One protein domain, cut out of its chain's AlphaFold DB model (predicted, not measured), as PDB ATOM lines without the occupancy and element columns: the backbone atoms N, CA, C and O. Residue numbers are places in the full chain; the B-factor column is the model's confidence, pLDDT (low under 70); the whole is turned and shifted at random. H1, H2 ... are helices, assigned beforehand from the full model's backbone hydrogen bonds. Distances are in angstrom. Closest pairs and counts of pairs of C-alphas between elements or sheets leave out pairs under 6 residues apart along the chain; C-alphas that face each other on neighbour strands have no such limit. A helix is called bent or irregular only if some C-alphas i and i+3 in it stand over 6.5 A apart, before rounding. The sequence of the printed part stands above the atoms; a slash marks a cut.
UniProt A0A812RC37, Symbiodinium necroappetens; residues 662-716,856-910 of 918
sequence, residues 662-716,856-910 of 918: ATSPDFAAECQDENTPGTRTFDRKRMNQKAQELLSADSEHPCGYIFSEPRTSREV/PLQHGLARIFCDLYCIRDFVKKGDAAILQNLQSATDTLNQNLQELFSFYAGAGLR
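AT A GLANCE: This is residues 662 to 716 and 856 to 910 of the 918 residues of a protein of Symbiodinium necroappetens (UniProt A0A812RC37). One very long helix, H3, makes the length of this domain, and a small head of H1, H2 and loops sits on one side of it near its first end, where H2 packs on H3 and H1 packs on H2. The far end of H3, residues 890 to 910, sticks out free, while the first printed residues, 662 to 668, run beside the middle part of H3 into the head. The printed part has 110 residues, with three named helices in the order H1, H2, H3 and no named strand; the class is all helix. The whole is extended, with a radius of gyration of the C-alphas of 22.8 A and spans of 83 by 26 by 23 A.

IN THESE COORDINATES: Begin at C-alpha 662, at (-22.607, 2.864, 33.955); from there residues 662 to 683 hold no named element, and their C-alphas lie 1 to 16 A from the mean of the C-alphas. Find C-alpha 684 at (-43.628, -8.270, 51.788), where H1 begins; it takes in residues 684 to 697 and measures 20.2 A from first to last C-alpha. A tight link of 4 residues leads to H2, residues 702 to 705, which is neither bent nor irregular, but only just: C-alphas 702 and 705 are 6.1 A apart. After the cut, H3 takes in residues 856 to 910 and runs 79.2 A to C-alpha 910 at (10.326, 7.177, 15.341).

HOW THE PARTS SIT: Look first at H1, which touches H2 with residues 690 to 695 alone; their closest C-alphas, those of Ala 691 and Gly 704, are 4.2 A apart. Go on to H2, which also touches H3; the closest C-alphas of this pair are those of Cys 703 and Cys 866, at 4.7 A. H3 touches H2 with residues 862 to 869 alone. H1 and H3 are apart. In the backbone of H1 every O i to N i+4 pair is within hydrogen-bond range, and in H3 50 of 51 are; H2 is too short for such a pair, but its one O i to N i+3 pair is within range.

THE WHOLE: The two C-alphas farthest apart are those of Ser 713 and Arg 910, at 83.3 A. Without residues 890 to 910, which stand free, the body of 89 residues spans 54 by 25 by 24 A. Look for the cut after Val 716: residues 717 to 855 are not printed, and C-alphas 716 and 856 are 18.4 A apart across it. The link from H2 to H3 runs across this cut. The mean pLDDT of the printed part is 89.0, and residues 710 to 716 and 907 to 910 of this model are under 70.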
ATOM      1  N   ALA A 662     -21.732   1.957  33.222       93.81
ATOM      2  CA  ALA A 662     -22.607   2.864  33.955       93.81
ATOM      3  C   ALA A 662     -22.774   2.403  35.413       93.81
ATOM      4  O   ALA A 662     -23.088   1.242  35.678       93.81
ATOM      5  N   THR A 663     -22.588   3.328  36.351       92.94
ATOM      6  CA  THR A 663     -22.886   3.125  37.771       92.94
ATOM      7  C   THR A 663     -24.385   3.303  37.980       92.94
ATOM      8  O   THR A 663     -24.948   4.323  37.572       92.94
ATOM      9  N   SER A 664     -25.040   2.324  38.603       92.69
ATOM     10  CA  SER A 664     -26.437   2.446  39.022       92.69
ATOM     11  C   SER A 664     -26.548   3.343  40.264       92.69
ATOM     12  O   SER A 664     -25.762   3.150  41.194       92.69
ATOM     13  N   PRO A 665     -27.508   4.283  40.327       95.62
ATOM     14  CA  PRO A 665     -27.789   5.052  41.542       95.62
ATOM     15  C   PRO A 665     -28.166   4.154  42.731       95.62
ATOM     16  O   PRO A 665     -28.888   3.171  42.573       95.62
ATOM     17  N   ASP A 666     -27.704   4.523  43.928       95.44
ATOM     18  CA  ASP A 666     -27.981   3.811  45.183       95.44
ATOM     19  C   ASP A 666     -29.191   4.429  45.909       95.44
ATOM     20  O   ASP A 666     -29.069   5.311  46.770       95.44
ATOM     21  N   PHE A 667     -30.394   4.040  45.481       96.31
ATOM     22  CA  PHE A 667     -31.655   4.541  46.037       96.31
ATOM     23  C   PHE A 667     -31.820   4.195  47.520       96.31
ATOM     24  O   PHE A 667     -31.275   3.206  48.013       96.31
ATOM     25  N   ALA A 668     -32.570   5.029  48.245       96.19
ATOM     26  CA  ALA A 668     -32.854   4.806  49.658       96.19
ATOM     27  C   ALA A 668     -33.479   3.416  49.843       96.19
ATOM     28  O   ALA A 668     -34.257   2.974  48.999       96.19
ATOM     29  N   ALA A 669     -33.114   2.710  50.914       95.88
ATOM     30  CA  ALA A 669     -33.404   1.281  51.042       95.88
ATOM     31  C   ALA A 669     -34.914   0.983  50.945       95.88
ATOM     32  O   ALA A 669     -35.324   0.026  50.300       95.88
ATOM     33  N   GLU A 670     -35.744   1.844  51.524       94.56
ATOM     34  CA  GLU A 670     -37.206   1.825  51.451       94.56
ATOM     35  C   GLU A 670     -37.792   2.083  50.055       94.56
ATOM     36  O   GLU A 670     -38.889   1.611  49.773       94.56
ATOM     37  N   CYS A 671     -37.055   2.763  49.177       96.50
ATOM     38  CA  CYS A 671     -37.447   3.073  47.802       96.50
ATOM     39  C   CYS A 671     -36.909   2.059  46.780       96.50
ATOM     40  O   CYS A 671     -37.127   2.216  45.583       96.50
ATOM     41  N   GLN A 672     -36.192   1.021  47.221       95.62
ATOM     42  CA  GLN A 672     -35.757  -0.061  46.338       95.62
ATOM     43  C   GLN A 672     -36.962  -0.876  45.847       95.62
ATOM     44  O   GLN A 672     -37.966  -1.019  46.555       95.62
ATOM     45  N   ASP A 673     -36.850  -1.467  44.652       93.94
ATOM     46  CA  ASP A 673     -37.944  -2.233  44.042       93.94
ATOM     47  C   ASP A 673     -38.476  -3.334  44.972       93.94
ATOM     48  O   ASP A 673     -39.683  -3.554  45.041       93.94
ATOM     49  N   GLU A 674     -37.593  -3.986  45.736       94.94
ATOM     50  CA  GLU A 674     -37.946  -5.041  46.695       94.94
ATOM     51  C   GLU A 674     -38.925  -4.585  47.790       94.94
ATOM     52  O   GLU A 674     -39.667  -5.401  48.327       94.94
ATOM     53  N   ASN A 675     -38.951  -3.290  48.111       94.00
ATOM     54  CA  ASN A 675     -39.827  -2.712  49.127       94.00
ATOM     55  C   ASN A 675     -41.049  -2.001  48.521       94.00
ATOM     56  O   ASN A 675     -41.951  -1.611  49.255       94.00
ATOM     57  N   THR A 676     -41.130  -1.884  47.192       90.75
ATOM     58  CA  THR A 676     -42.178  -1.125  46.495       90.75
ATOM     59  C   THR A 676     -43.321  -2.042  46.017       90.75
ATOM     60  O   THR A 676     -43.107  -2.885  45.140       90.75
ATOM     61  N   PRO A 677     -44.566  -1.908  46.529       87.81
ATOM     62  CA  PRO A 677     -45.669  -2.790  46.144       87.81
ATOM     63  C   PRO A 677     -46.059  -2.654  44.664       87.81
ATOM     64  O   PRO A 677     -46.624  -1.637  44.257       87.81
ATOM     65  N   GLY A 678     -45.836  -3.718  43.888       85.69
ATOM     66  CA  GLY A 678     -46.188  -3.806  42.462       85.69
ATOM     67  C   GLY A 678     -45.010  -4.122  41.537       85.69
ATOM     68  O   GLY A 678     -45.227  -4.467  40.375       85.69
ATOM     69  N   THR A 679     -43.774  -4.063  42.038       90.00
ATOM     70  CA  THR A 679     -42.586  -4.527  41.309       90.00
ATOM     71  C   THR A 679     -42.532  -6.061  41.250       90.00
ATOM     72  O   THR A 679     -43.224  -6.767  41.987       90.00
ATOM     73  N   ARG A 680     -41.677  -6.610  40.376       91.69
ATOM     74  CA  ARG A 680     -41.467  -8.069  40.267       91.69
ATOM     75  C   ARG A 680     -40.614  -8.660  41.393       91.69
ATOM     76  O   ARG A 680     -40.593  -9.877  41.548       91.69
ATOM     77  N   THR A 681     -39.887  -7.823  42.124       94.56
ATOM     78  CA  THR A 681     -38.951  -8.202  43.195       94.56
ATOM     79  C   THR A 681     -39.509  -7.931  44.593       94.56
ATOM     80  O   THR A 681     -38.822  -8.208  45.572       94.56
ATOM     81  N   PHE A 682     -40.741  -7.420  44.693       94.12
ATOM     82  CA  PHE A 682     -41.401  -7.062  45.945       94.12
ATOM     83  C   PHE A 682     -41.417  -8.207  46.976       94.12
ATOM     84  O   PHE A 682     -42.060  -9.239  46.770       94.12
ATOM     85  N   ASP A 683     -40.772  -7.988  48.124       93.94
ATOM     86  CA  ASP A 683     -40.793  -8.867  49.290       93.94
ATOM     87  C   ASP A 683     -41.542  -8.185  50.442       93.94
ATOM     88  O   ASP A 683     -41.067  -7.253  51.100       93.94
ATOM     89  N   ARG A 684     -42.729  -8.727  50.726       90.19
ATOM     90  CA  ARG A 684     -43.628  -8.270  51.788       90.19
ATOM     91  C   ARG A 684     -42.935  -8.154  53.154       90.19
ATOM     92  O   ARG A 684     -43.232  -7.233  53.914       90.19
ATOM     93  N   LYS A 685     -42.016  -9.075  53.472       93.12
ATOM     94  CA  LYS A 685     -41.312  -9.104  54.761       93.12
ATOM     95  C   LYS A 685     -40.245  -8.020  54.839       93.12
ATOM     96  O   LYS A 685     -40.141  -7.376  55.882       93.12
ATOM     97  N   ARG A 686     -39.504  -7.784  53.748       94.00
ATOM     98  CA  ARG A 686     -38.503  -6.703  53.677       94.00
ATOM     99  C   ARG A 686     -39.160  -5.343  53.847       94.00
ATOM    100  O   ARG A 686     -38.706  -4.585  54.697       94.00
ATOM    101  N   MET A 687     -40.285  -5.091  53.172       93.12
ATOM    102  CA  MET A 687     -41.004  -3.820  53.315       93.12
ATOM    103  C   MET A 687     -41.450  -3.587  54.768       93.12
ATOM    104  O   MET A 687     -41.223  -2.513  55.319       93.12
ATOM    105  N   ASN A 688     -42.019  -4.606  55.426       91.94
ATOM    106  CA  ASN A 688     -42.440  -4.499  56.828       91.94
ATOM    107  C   ASN A 688     -41.260  -4.245  57.771       91.94
ATOM    108  O   ASN A 688     -41.350  -3.374  58.635       91.94
ATOM    109  N   GLN A 689     -40.155  -4.977  57.597       94.44
ATOM    110  CA  GLN A 689     -38.938  -4.773  58.378       94.44
ATOM    111  C   GLN A 689     -38.386  -3.358  58.160       94.44
ATOM    112  O   GLN A 689     -38.103  -2.658  59.128       94.44
ATOM    113  N   LYS A 690     -38.300  -2.899  56.907       94.75
ATOM    114  CA  LYS A 690     -37.767  -1.581  56.556       94.75
ATOM    115  C   LYS A 690     -38.624  -0.445  57.112       94.75
ATOM    116  O   LYS A 690     -38.074   0.493  57.678       94.75
ATOM    117  N   ALA A 691     -39.950  -0.549  57.039       91.94
ATOM    118  CA  ALA A 691     -40.860   0.423  57.644       91.94
ATOM    119  C   ALA A 691     -40.765   0.437  59.188       91.94
ATOM    120  O   ALA A 691     -40.861   1.499  59.803       91.94
ATOM    121  N   GLN A 692     -40.516  -0.713  59.833       91.75
ATOM    122  CA  GLN A 692     -40.264  -0.773  61.281       91.75
ATOM    123  C   GLN A 692     -38.918  -0.138  61.654       91.75
ATOM    124  O   GLN A 692     -38.870   0.655  62.593       91.75
ATOM    125  N   GLU A 693     -37.853  -0.443  60.905       95.12
ATOM    126  CA  GLU A 693     -36.539   0.190  61.049       95.12
ATOM    127  C   GLU A 693     -36.651   1.711  60.905       95.12
ATOM    128  O   GLU A 693     -36.156   2.436  61.767       95.12
ATOM    129  N   LEU A 694     -37.368   2.192  59.881       94.50
ATOM    130  CA  LEU A 694     -37.615   3.615  59.659       94.50
ATOM    131  C   LEU A 694     -38.326   4.269  60.844       94.50
ATOM    132  O   LEU A 694     -37.752   5.189  61.407       94.50
ATOM    133  N   LEU A 695     -39.482   3.766  61.306       89.62
ATOM    134  CA  LEU A 695     -40.152   4.352  62.485       89.62
ATOM    135  C   LEU A 695     -39.310   4.294  63.766       89.62
ATOM    136  O   LEU A 695     -39.538   5.086  64.679       89.62
ATOM    137  N   SER A 696     -38.386   3.334  63.879       92.50
ATOM    138  CA  SER A 696     -37.482   3.243  65.031       92.50
ATOM    139  C   SER A 696     -36.309   4.227  64.964       92.50
ATOM    140  O   SER A 696     -35.778   4.604  66.007       92.50
ATOM    141  N   ALA A 697     -35.916   4.642  63.756       95.31
ATOM    142  CA  ALA A 697     -34.859   5.618  63.509       95.31
ATOM    143  C   ALA A 697     -35.398   7.059  63.473       95.31
ATOM    144  O   ALA A 697     -34.757   7.966  64.000       95.31
ATOM    145  N   ASP A 698     -36.569   7.250  62.868       93.94
ATOM    146  CA  ASP A 698     -37.260   8.523  62.693       93.94
ATOM    147  C   ASP A 698     -38.783   8.299  62.680       93.94
ATOM    148  O   ASP A 698     -39.356   7.718  61.754       93.94
ATOM    149  N   SER A 699     -39.456   8.789  63.722       89.00
ATOM    150  CA  SER A 699     -40.911   8.708  63.845       89.00
ATOM    151  C   SER A 699     -41.665   9.581  62.841       89.00
ATOM    152  O   SER A 699     -42.857   9.366  62.670       89.00
ATOM    153  N   GLU A 700     -41.021  10.555  62.194       88.62
ATOM    154  CA  GLU A 700     -41.654  11.440  61.204       88.62
ATOM    155  C   GLU A 700     -41.502  10.920  59.761       88.62
ATOM    156  O   GLU A 700     -42.058  11.500  58.824       88.62
ATOM    157  N   HIS A 701     -40.803   9.796  59.557       91.12
ATOM    158  CA  HIS A 701     -40.525   9.271  58.223       91.12
ATOM    159  C   HIS A 701     -41.804   8.775  57.511       91.12
ATOM    160  O   HIS A 701     -42.424   7.808  57.972       91.12
ATOM    161  N   PRO A 702     -42.193   9.324  56.339       90.00
ATOM    162  CA  PRO A 702     -43.495   9.043  55.723       90.00
ATOM    163  C   PRO A 702     -43.656   7.569  55.322       90.00
ATOM    164  O   PRO A 702     -44.690   6.956  55.584       90.00
ATOM    165  N   CYS A 703     -42.602   6.958  54.772       93.81
ATOM    166  CA  CYS A 703     -42.587   5.531  54.437       93.81
ATOM    167  C   CYS A 703     -42.613   4.608  55.668       93.81
ATOM    168  O   CYS A 703     -42.944   3.432  55.538       93.81
ATOM    169  N   GLY A 704     -42.317   5.119  56.870       91.88
ATOM    170  CA  GLY A 704     -42.407   4.345  58.106       91.88
ATOM    171  C   GLY A 704     -43.834   3.884  58.416       91.88
ATOM    172  O   GLY A 704     -44.022   2.882  59.095       91.88
ATOM    173  N   TYR A 705     -44.856   4.552  57.877       87.31
ATOM    174  CA  TYR A 705     -46.260   4.188  58.090       87.31
ATOM    175  C   TYR A 705     -46.813   3.169  57.081       87.31
ATOM    176  O   TYR A 705     -47.968   2.746  57.199       87.31
ATOM    177  N   ILE A 706     -46.005   2.741  56.104       88.12
ATOM    178  CA  ILE A 706     -46.424   1.822  55.040       88.12
ATOM    179  C   ILE A 706     -45.953   0.408  55.355       88.12
ATOM    180  O   ILE A 706     -44.897  -0.056  54.936       88.12
ATOM    181  N   PHE A 707     -46.802  -0.298  56.091       86.00
ATOM    182  CA  PHE A 707     -46.700  -1.739  56.281       86.00
ATOM    183  C   PHE A 707     -47.592  -2.472  55.275       86.00
ATOM    184  O   PHE A 707     -48.420  -1.882  54.584       86.00
ATOM    185  N   SER A 708     -47.469  -3.791  55.235       79.00
ATOM    186  CA  SER A 708     -48.388  -4.703  54.544       79.00
ATOM    187  C   SER A 708     -49.000  -5.723  55.494       79.00
ATOM    188  O   SER A 708     -50.153  -6.109  55.319       79.00
ATOM    189  N   GLU A 709     -48.258  -6.140  56.519       77.81
ATOM    190  CA  GLU A 709     -48.788  -6.972  57.594       77.81
ATOM    191  C   GLU A 709     -49.230  -6.088  58.762       77.81
ATOM    192  O   GLU A 709     -48.669  -5.006  58.967       77.81
ATOM    193  N   PRO A 710     -50.248  -6.518  59.519       62.88
ATOM    194  CA  PRO A 710     -50.660  -5.816  60.718       62.88
ATOM    195  C   PRO A 710     -49.536  -5.811  61.747       62.88
ATOM    196  O   PRO A 710     -48.895  -6.839  61.980       62.88
ATOM    197  N   ARG A 711     -49.370  -4.696  62.457       58.19
ATOM    198  CA  ARG A 711     -48.745  -4.769  63.781       58.19
ATOM    199  C   ARG A 711     -49.653  -5.579  64.695       58.19
ATOM    200  O   ARG A 711     -50.874  -5.397  64.685       58.19
ATOM    201  N   THR A 712     -49.065  -6.449  65.513       62.78
ATOM    202  CA  THR A 712     -49.849  -7.139  66.541       62.78
ATOM    203  C   THR A 712     -50.433  -6.094  67.495       62.78
ATOM    204  O   THR A 712     -49.831  -5.042  67.721       62.78
ATOM    205  N   SER A 713     -51.615  -6.339  68.064       55.31
ATOM    206  CA  SER A 713     -52.391  -5.312  68.785       55.31
ATOM    207  C   SER A 713     -51.673  -4.657  69.981       55.31
ATOM    208  O   SER A 713     -52.095  -3.600  70.441       55.31
ATOM    209  N   ARG A 714     -50.556  -5.228  70.457       55.38
ATOM    210  CA  ARG A 714     -49.685  -4.636  71.489       55.38
ATOM    211  C   ARG A 714     -48.691  -3.586  70.967       55.38
ATOM    212  O   ARG A 714     -48.207  -2.791  71.761       55.38
ATOM    213  N   GLU A 715     -48.396  -3.560  69.669       54.06
ATOM    214  CA  GLU A 715     -47.357  -2.711  69.048       54.06
ATOM    215  C   GLU A 715     -47.925  -1.454  68.359       54.06
ATOM    216  O   GLU A 715     -47.174  -0.604  67.872       54.06
ATOM    217  N   VAL A 716     -49.257  -1.332  68.309       53.50
ATOM    218  CA  VAL A 716     -49.989  -0.202  67.702       53.50
ATOM    219  C   VAL A 716     -50.073   1.007  68.652       53.50
ATOM    220  O   VAL A 716     -50.429   2.099  68.233       53.50
ATOM    221  N   PRO A 856     -59.965   6.539  54.364       78.00
ATOM    222  CA  PRO A 856     -59.266   6.209  53.128       78.00
ATOM    223  C   PRO A 856     -58.482   7.405  52.571       78.00
ATOM    224  O   PRO A 856     -57.515   7.187  51.842       78.00
ATOM    225  N   LEU A 857     -58.844   8.645  52.932       83.44
ATOM    226  CA  LEU A 857     -58.091   9.839  52.562       83.44
ATOM    227  C   LEU A 857     -56.764   9.913  53.328       83.44
ATOM    228  O   LEU A 857     -55.726  10.109  52.705       83.44
ATOM    229  N   GLN A 858     -56.765   9.698  54.647       78.75
ATOM    230  CA  GLN A 858     -55.541   9.735  55.464       78.75
ATOM    231  C   GLN A 858     -54.574   8.606  55.088       78.75
ATOM    232  O   GLN A 858     -53.380   8.848  54.910       78.75
ATOM    233  N   HIS A 859     -55.083   7.388  54.880       80.00
ATOM    234  CA  HIS A 859     -54.258   6.273  54.406       80.00
ATOM    235  C   HIS A 859     -53.746   6.492  52.973       80.00
ATOM    236  O   HIS A 859     -52.583   6.205  52.684       80.00
ATOM    237  N   GLY A 860     -54.580   7.037  52.080       83.25
ATOM    238  CA  GLY A 860     -54.169   7.410  50.725       83.25
ATOM    239  C   GLY A 860     -53.063   8.470  50.724       83.25
ATOM    240  O   GLY A 860     -52.057   8.298  50.041       83.25
ATOM    241  N   LEU A 861     -53.204   9.518  51.540       86.94
ATOM    242  CA  LEU A 861     -52.207  10.580  51.687       86.94
ATOM    243  C   LEU A 861     -50.886  10.062  52.262       86.94
ATOM    244  O   LEU A 861     -49.839  10.375  51.705       86.94
ATOM    245  N   ALA A 862     -50.911   9.232  53.311       83.31
ATOM    246  CA  ALA A 862     -49.695   8.632  53.870       83.31
ATOM    247  C   ALA A 862     -48.905   7.843  52.810       83.31
ATOM    248  O   ALA A 862     -47.680   7.961  52.732       83.31
ATOM    249  N   ARG A 863     -49.610   7.110  51.935       88.06
ATOM    250  CA  ARG A 863     -48.990   6.451  50.785       88.06
ATOM    251  C   ARG A 863     -48.403   7.447  49.785       88.06
ATOM    252  O   ARG A 863     -47.229   7.335  49.453       88.06
ATOM    253  N   ILE A 864     -49.192   8.431  49.352       90.12
ATOM    254  CA  ILE A 864     -48.757   9.459  48.394       90.12
ATOM    255  C   ILE A 864     -47.510  10.198  48.905       90.12
ATOM    256  O   ILE A 864     -46.608  10.468  48.121       90.12
ATOM    257  N   PHE A 865     -47.398  10.476  50.208       92.44
ATOM    258  CA  PHE A 865     -46.208  11.115  50.776       92.44
ATOM    259  C   PHE A 865     -44.948  10.239  50.724       92.44
ATOM    260  O   PHE A 865     -43.867  10.780  50.497       92.44
ATOM    261  N   CYS A 866     -45.056   8.917  50.884       93.88
ATOM    262  CA  CYS A 866     -43.915   8.027  50.650       93.88
ATOM    263  C   CYS A 866     -43.578   7.911  49.159       93.88
ATOM    264  O   CYS A 866     -42.411   8.031  48.796       93.88
ATOM    265  N   ASP A 867     -44.584   7.756  48.291       94.25
ATOM    266  CA  ASP A 867     -44.379   7.684  46.840       94.25
ATOM    267  C   ASP A 867     -43.677   8.977  46.342       94.25
ATOM    268  O   ASP A 867     -42.680   8.907  45.624       94.25
ATOM    269  N   LEU A 868     -44.092  10.162  46.817       95.50
ATOM    270  CA  LEU A 868     -43.433  11.453  46.550       95.50
ATOM    271  C   LEU A 868     -42.023  11.562  47.154       95.50
ATOM    272  O   LEU A 868     -41.131  12.139  46.527       95.50
ATOM    273  N   TYR A 869     -41.800  11.027  48.360       95.56
ATOM    274  CA  TYR A 869     -40.474  10.974  48.978       95.56
ATOM    275  C   TYR A 869     -39.512  10.129  48.134       95.56
ATOM    276  O   TYR A 869     -38.412  10.584  47.815       95.56
ATOM    277  N   CYS A 870     -39.957   8.954  47.686       96.19
ATOM    278  CA  CYS A 870     -39.173   8.094  46.814       96.19
ATOM    279  C   CYS A 870     -38.941   8.720  45.440       96.19
ATOM    280  O   CYS A 870     -37.798   8.746  45.001       96.19
ATOM    281  N   ILE A 871     -39.951   9.316  44.789       96.25
ATOM    282  CA  ILE A 871     -39.767  10.057  43.523       96.25
ATOM    283  C   ILE A 871     -38.696  11.150  43.678       96.25
ATOM    284  O   ILE A 871     -37.837  11.310  42.811       96.25
ATOM    285  N   ARG A 872     -38.680  11.867  44.809       96.44
ATOM    286  CA  ARG A 872     -37.661  12.885  45.097       96.44
ATOM    287  C   ARG A 872     -36.252  12.296  45.254       96.44
ATOM    288  O   ARG A 872     -35.294  12.955  44.850       96.44
ATOM    289  N   ASP A 873     -36.110  11.105  45.837       96.38
ATOM    290  CA  ASP A 873     -34.825  10.395  45.921       96.38
ATOM    291  C   ASP A 873     -34.394   9.847  44.550       96.38
ATOM    292  O   ASP A 873     -33.246  10.048  44.148       96.38
ATOM    293  N   PHE A 874     -35.330   9.260  43.793       95.81
ATOM    294  CA  PHE A 874     -35.133   8.776  42.424       95.81
ATOM    295  C   PHE A 874     -34.594   9.873  41.504       95.81
ATOM    296  O   PHE A 874     -33.576   9.654  40.853       95.81
ATOM    297  N   VAL A 875     -35.213  11.060  41.493       97.12
ATOM    298  CA  VAL A 875     -34.741  12.205  40.693       97.12
ATOM    299  C   VAL A 875     -33.359  12.657  41.167       97.12
ATOM    300  O   VAL A 875     -32.408  12.631  40.393       97.12
ATOM    301  N   LYS A 876     -33.189  12.975  42.459       97.25
ATOM    302  CA  LYS A 876     -31.910  13.497  42.979       97.25
ATOM    303  C   LYS A 876     -30.723  12.561  42.747       97.25
ATOM    304  O   LYS A 876     -29.630  13.028  42.426       97.25
ATOM    305  N   LYS A 877     -30.909  11.258  42.964       96.25
ATOM    306  CA  LYS A 877     -29.843  10.263  42.795       96.25
ATOM    307  C   LYS A 877     -29.691   9.818  41.350       96.25
ATOM    308  O   LYS A 877     -28.566   9.551  40.939       96.25
ATOM    309  N   GLY A 878     -30.781   9.782  40.585       95.06
ATOM    310  CA  GLY A 878     -30.762   9.589  39.139       95.06
ATOM    311  C   GLY A 878     -29.923  10.666  38.459       95.06
ATOM    312  O   GLY A 878     -28.948  10.329  37.795       95.06
ATOM    313  N   ASP A 879     -30.208  11.941  38.724       96.69
ATOM    314  CA  ASP A 879     -29.450  13.084  38.201       96.69
ATOM    315  C   ASP A 879     -27.970  13.019  38.600       96.69
ATOM    316  O   ASP A 879     -27.083  13.150  37.753       96.69
ATOM    317  N   ALA A 880     -27.678  12.751  39.879       95.81
ATOM    318  CA  ALA A 880     -26.304  12.608  40.362       95.81
ATOM    319  C   ALA A 880     -25.555  11.460  39.659       95.81
ATOM    320  O   ALA A 880     -24.411  11.640  39.234       95.81
ATOM    321  N   ALA A 881     -26.201  10.303  39.481       96.25
ATOM    322  CA  ALA A 881     -25.625   9.167  38.770       96.25
ATOM    323  C   ALA A 881     -25.468   9.444  37.268       96.25
ATOM    324  O   ALA A 881     -24.448   9.068  36.697       96.25
ATOM    325  N   ILE A 882     -26.413  10.133  36.621       96.31
ATOM    326  CA  ILE A 882     -26.310  10.545  35.211       96.31
ATOM    327  C   ILE A 882     -25.113  11.481  35.023       96.31
ATOM    328  O   ILE A 882     -24.288  11.233  34.145       96.31
ATOM    329  N   LEU A 883     -24.954  12.500  35.872       96.62
ATOM    330  CA  LEU A 883     -23.818  13.425  35.813       96.62
ATOM    331  C   LEU A 883     -22.480  12.710  36.061       96.62
ATOM    332  O   LEU A 883     -21.530  12.908  35.302       96.62
ATOM    333  N   GLN A 884     -22.410  11.822  37.059       96.31
ATOM    334  CA  GLN A 884     -21.211  11.022  37.336       96.31
ATOM    335  C   GLN A 884     -20.875  10.056  36.185       96.31
ATOM    336  O   GLN A 884     -19.701   9.872  35.847       96.31
ATOM    337  N   ASN A 885     -21.893   9.465  35.554       96.19
ATOM    338  CA  ASN A 885     -21.751   8.582  34.400       96.19
ATOM    339  C   ASN A 885     -21.293   9.352  33.155       96.19
ATOM    340  O   ASN A 885     -20.396   8.882  32.463       96.19
ATOM    341  N   LEU A 886     -21.828  10.550  32.900       96.81
ATOM    342  CA  LEU A 886     -21.386  11.426  31.810       96.81
ATOM    343  C   LEU A 886     -19.937  11.886  32.000       96.81
ATOM    344  O   LEU A 886     -19.153  11.842  31.047       96.81
ATOM    345  N   GLN A 887     -19.551  12.265  33.222       96.94
ATOM    346  CA  GLN A 887     -18.164  12.594  33.546       96.94
ATOM    347  C   GLN A 887     -17.246  11.385  33.308       96.94
ATOM    348  O   GLN A 887     -16.297  11.478  32.534       96.94
ATOM    349  N   SER A 888     -17.575  10.224  33.878       96.12
ATOM    350  CA  SER A 888     -16.766   9.003  33.746       96.12
ATOM    351  C   SER A 888     -16.691   8.492  32.299       96.12
ATOM    352  O   SER A 888     -15.648   7.988  31.882       96.12
ATOM    353  N   ALA A 889     -17.753   8.648  31.504       96.75
ATOM    354  CA  ALA A 889     -17.748   8.340  30.074       96.75
ATOM    355  C   ALA A 889     -16.842   9.303  29.292       96.75
ATOM    356  O   ALA A 889     -16.073   8.861  28.440       96.75
ATOM    357  N   THR A 890     -16.878  10.598  29.620       97.19
ATOM    358  CA  THR A 890     -16.013  11.625  29.018       97.19
ATOM    359  C   THR A 890     -14.543  11.384  29.364       97.19
ATOM    360  O   THR A 890     -13.693  11.421  28.478       97.19
ATOM    361  N   ASP A 891     -14.236  11.052  30.619       97.06
ATOM    362  CA  ASP A 891     -12.880  10.719  31.065       97.06
ATOM    363  C   ASP A 891     -12.371   9.429  30.404       97.06
ATOM    364  O   ASP A 891     -11.251   9.401  29.889       97.06
ATOM    365  N   THR A 892     -13.211   8.390  30.318       96.56
ATOM    366  CA  THR A 892     -12.894   7.136  29.608       96.56
ATOM    367  C   THR A 892     -12.632   7.385  28.120       96.56
ATOM    368  O   THR A 892     -11.677   6.854  27.555       96.56
ATOM    369  N   LEU A 893     -13.448   8.221  27.470       96.75
ATOM    370  CA  LEU A 893     -13.284   8.592  26.064       96.75
ATOM    371  C   LEU A 893     -12.006   9.412  25.842       96.75
ATOM    372  O   LEU A 893     -11.262   9.127  24.905       96.75
ATOM    373  N   ASN A 894     -11.700  10.365  26.723       96.38
ATOM    374  CA  ASN A 894     -10.468  11.153  26.665       96.38
ATOM    375  C   ASN A 894      -9.216  10.286  26.867       96.38
ATOM    376  O   ASN A 894      -8.251  10.446  26.123       96.38
ATOM    377  N   GLN A 895      -9.231   9.343  27.813       96.44
ATOM    378  CA  GLN A 895      -8.139   8.381  28.012       96.44
ATOM    379  C   GLN A 895      -7.965   7.475  26.787       96.44
ATOM    380  O   GLN A 895      -6.860   7.352  26.260       96.44
ATOM    381  N   ASN A 896      -9.060   6.921  26.258       96.44
ATOM    382  CA  ASN A 896      -9.038   6.102  25.046       96.44
ATOM    383  C   ASN A 896      -8.522   6.874  23.819       96.44
ATOM    384  O   ASN A 896      -7.766   6.316  23.025       96.44
ATOM    385  N   LEU A 897      -8.878   8.155  23.669       96.12
ATOM    386  CA  LEU A 897      -8.331   9.020  22.619       96.12
ATOM    387  C   LEU A 897      -6.844   9.320  22.837       96.12
ATOM    388  O   LEU A 897      -6.086   9.281  21.873       96.12
ATOM    389  N   GLN A 898      -6.402   9.582  24.070       95.06
ATOM    390  CA  GLN A 898      -4.984   9.806  24.374       95.06
ATOM    391  C   GLN A 898      -4.132   8.567  24.076       95.06
ATOM    392  O   GLN A 898      -3.080   8.708  23.457       95.06
ATOM    393  N   GLU A 899      -4.601   7.365  24.419       94.62
ATOM    394  CA  GLU A 899      -3.932   6.105  24.065       94.62
ATOM    395  C   GLU A 899      -3.942   5.839  22.552       94.62
ATOM    396  O   GLU A 899      -2.958   5.366  21.980       94.62
ATOM    397  N   LEU A 900      -5.023   6.200  21.853       94.06
ATOM    398  CA  LEU A 900      -5.069   6.102  20.395       94.06
ATOM    399  C   LEU A 900      -4.076   7.080  19.736       94.06
ATOM    400  O   LEU A 900      -3.331   6.702  18.829       94.06
ATOM    401  N   PHE A 901      -4.024   8.331  20.199       93.69
ATOM    402  CA  PHE A 901      -3.089   9.335  19.693       93.69
ATOM    403  C   PHE A 901      -1.636   9.006  20.053       93.69
ATOM    404  O   PHE A 901      -0.767   9.202  19.206       93.69
ATOM    405  N   SER A 902      -1.354   8.469  21.245       88.31
ATOM    406  CA  SER A 902      -0.003   8.040  21.640       88.31
ATOM    407  C   SER A 902       0.505   6.921  20.719       88.31
ATOM    408  O   SER A 902       1.642   6.980  20.241       88.31
ATOM    409  N   PHE A 903      -0.368   5.968  20.376       90.88
ATOM    410  CA  PHE A 903      -0.092   4.876  19.448       90.88
ATOM    411  C   PHE A 903       0.239   5.380  18.033       90.88
ATOM    412  O   PHE A 903       1.290   5.035  17.483       90.88
ATOM    413  N   TYR A 904      -0.605   6.240  17.449       88.31
ATOM    414  CA  TYR A 904      -0.388   6.749  16.087       88.31
ATOM    415  C   TYR A 904       0.752   7.781  15.994       88.31
ATOM    416  O   TYR A 904       1.595   7.687  15.098       88.31
ATOM    417  N   ALA A 905       0.844   8.736  16.925       88.38
ATOM    418  CA  ALA A 905       1.904   9.749  16.921       88.38
ATOM    419  C   ALA A 905       3.279   9.156  17.279       88.38
ATOM    420  O   ALA A 905       4.290   9.514  16.669       88.38
ATOM    421  N   GLY A 906       3.323   8.201  18.216       78.12
ATOM    422  CA  GLY A 906       4.544   7.484  18.594       78.12
ATOM    423  C   GLY A 906       5.122   6.633  17.460       78.12
ATOM    424  O   GLY A 906       6.347   6.524  17.337       78.12
ATOM    425  N   ALA A 907       4.266   6.084  16.590       67.31
ATOM    426  CA  ALA A 907       4.690   5.399  15.370       67.31
ATOM    427  C   ALA A 907       5.303   6.370  14.341       67.31
ATOM    428  O   ALA A 907       6.352   6.072  13.766       67.31
ATOM    429  N   GLY A 908       4.704   7.553  14.152       61.41
ATOM    430  CA  GLY A 908       5.204   8.568  13.218       61.41
ATOM    431  C   GLY A 908       6.562   9.163  13.615       61.41
ATOM    432  O   GLY A 908       7.466   9.266  12.785       61.41
ATOM    433  N   LEU A 909       6.751   9.514  14.894       55.41
ATOM    434  CA  LEU A 909       7.953  10.243  15.325       55.41
ATOM    435  C   LEU A 909       9.246   9.406  15.259       55.41
ATOM    436  O   LEU A 909      10.330   9.956  15.053       55.41
ATOM    437  N   ARG A 910       9.154   8.073  15.400       54.59
ATOM    438  CA  ARG A 910      10.326   7.177  15.341       54.59
ATOM    439  C   ARG A 910      10.941   7.057  13.945       54.59
ATOM    440  O   ARG A 910      12.138   6.798  13.850       54.59
TER     441      ARG A 910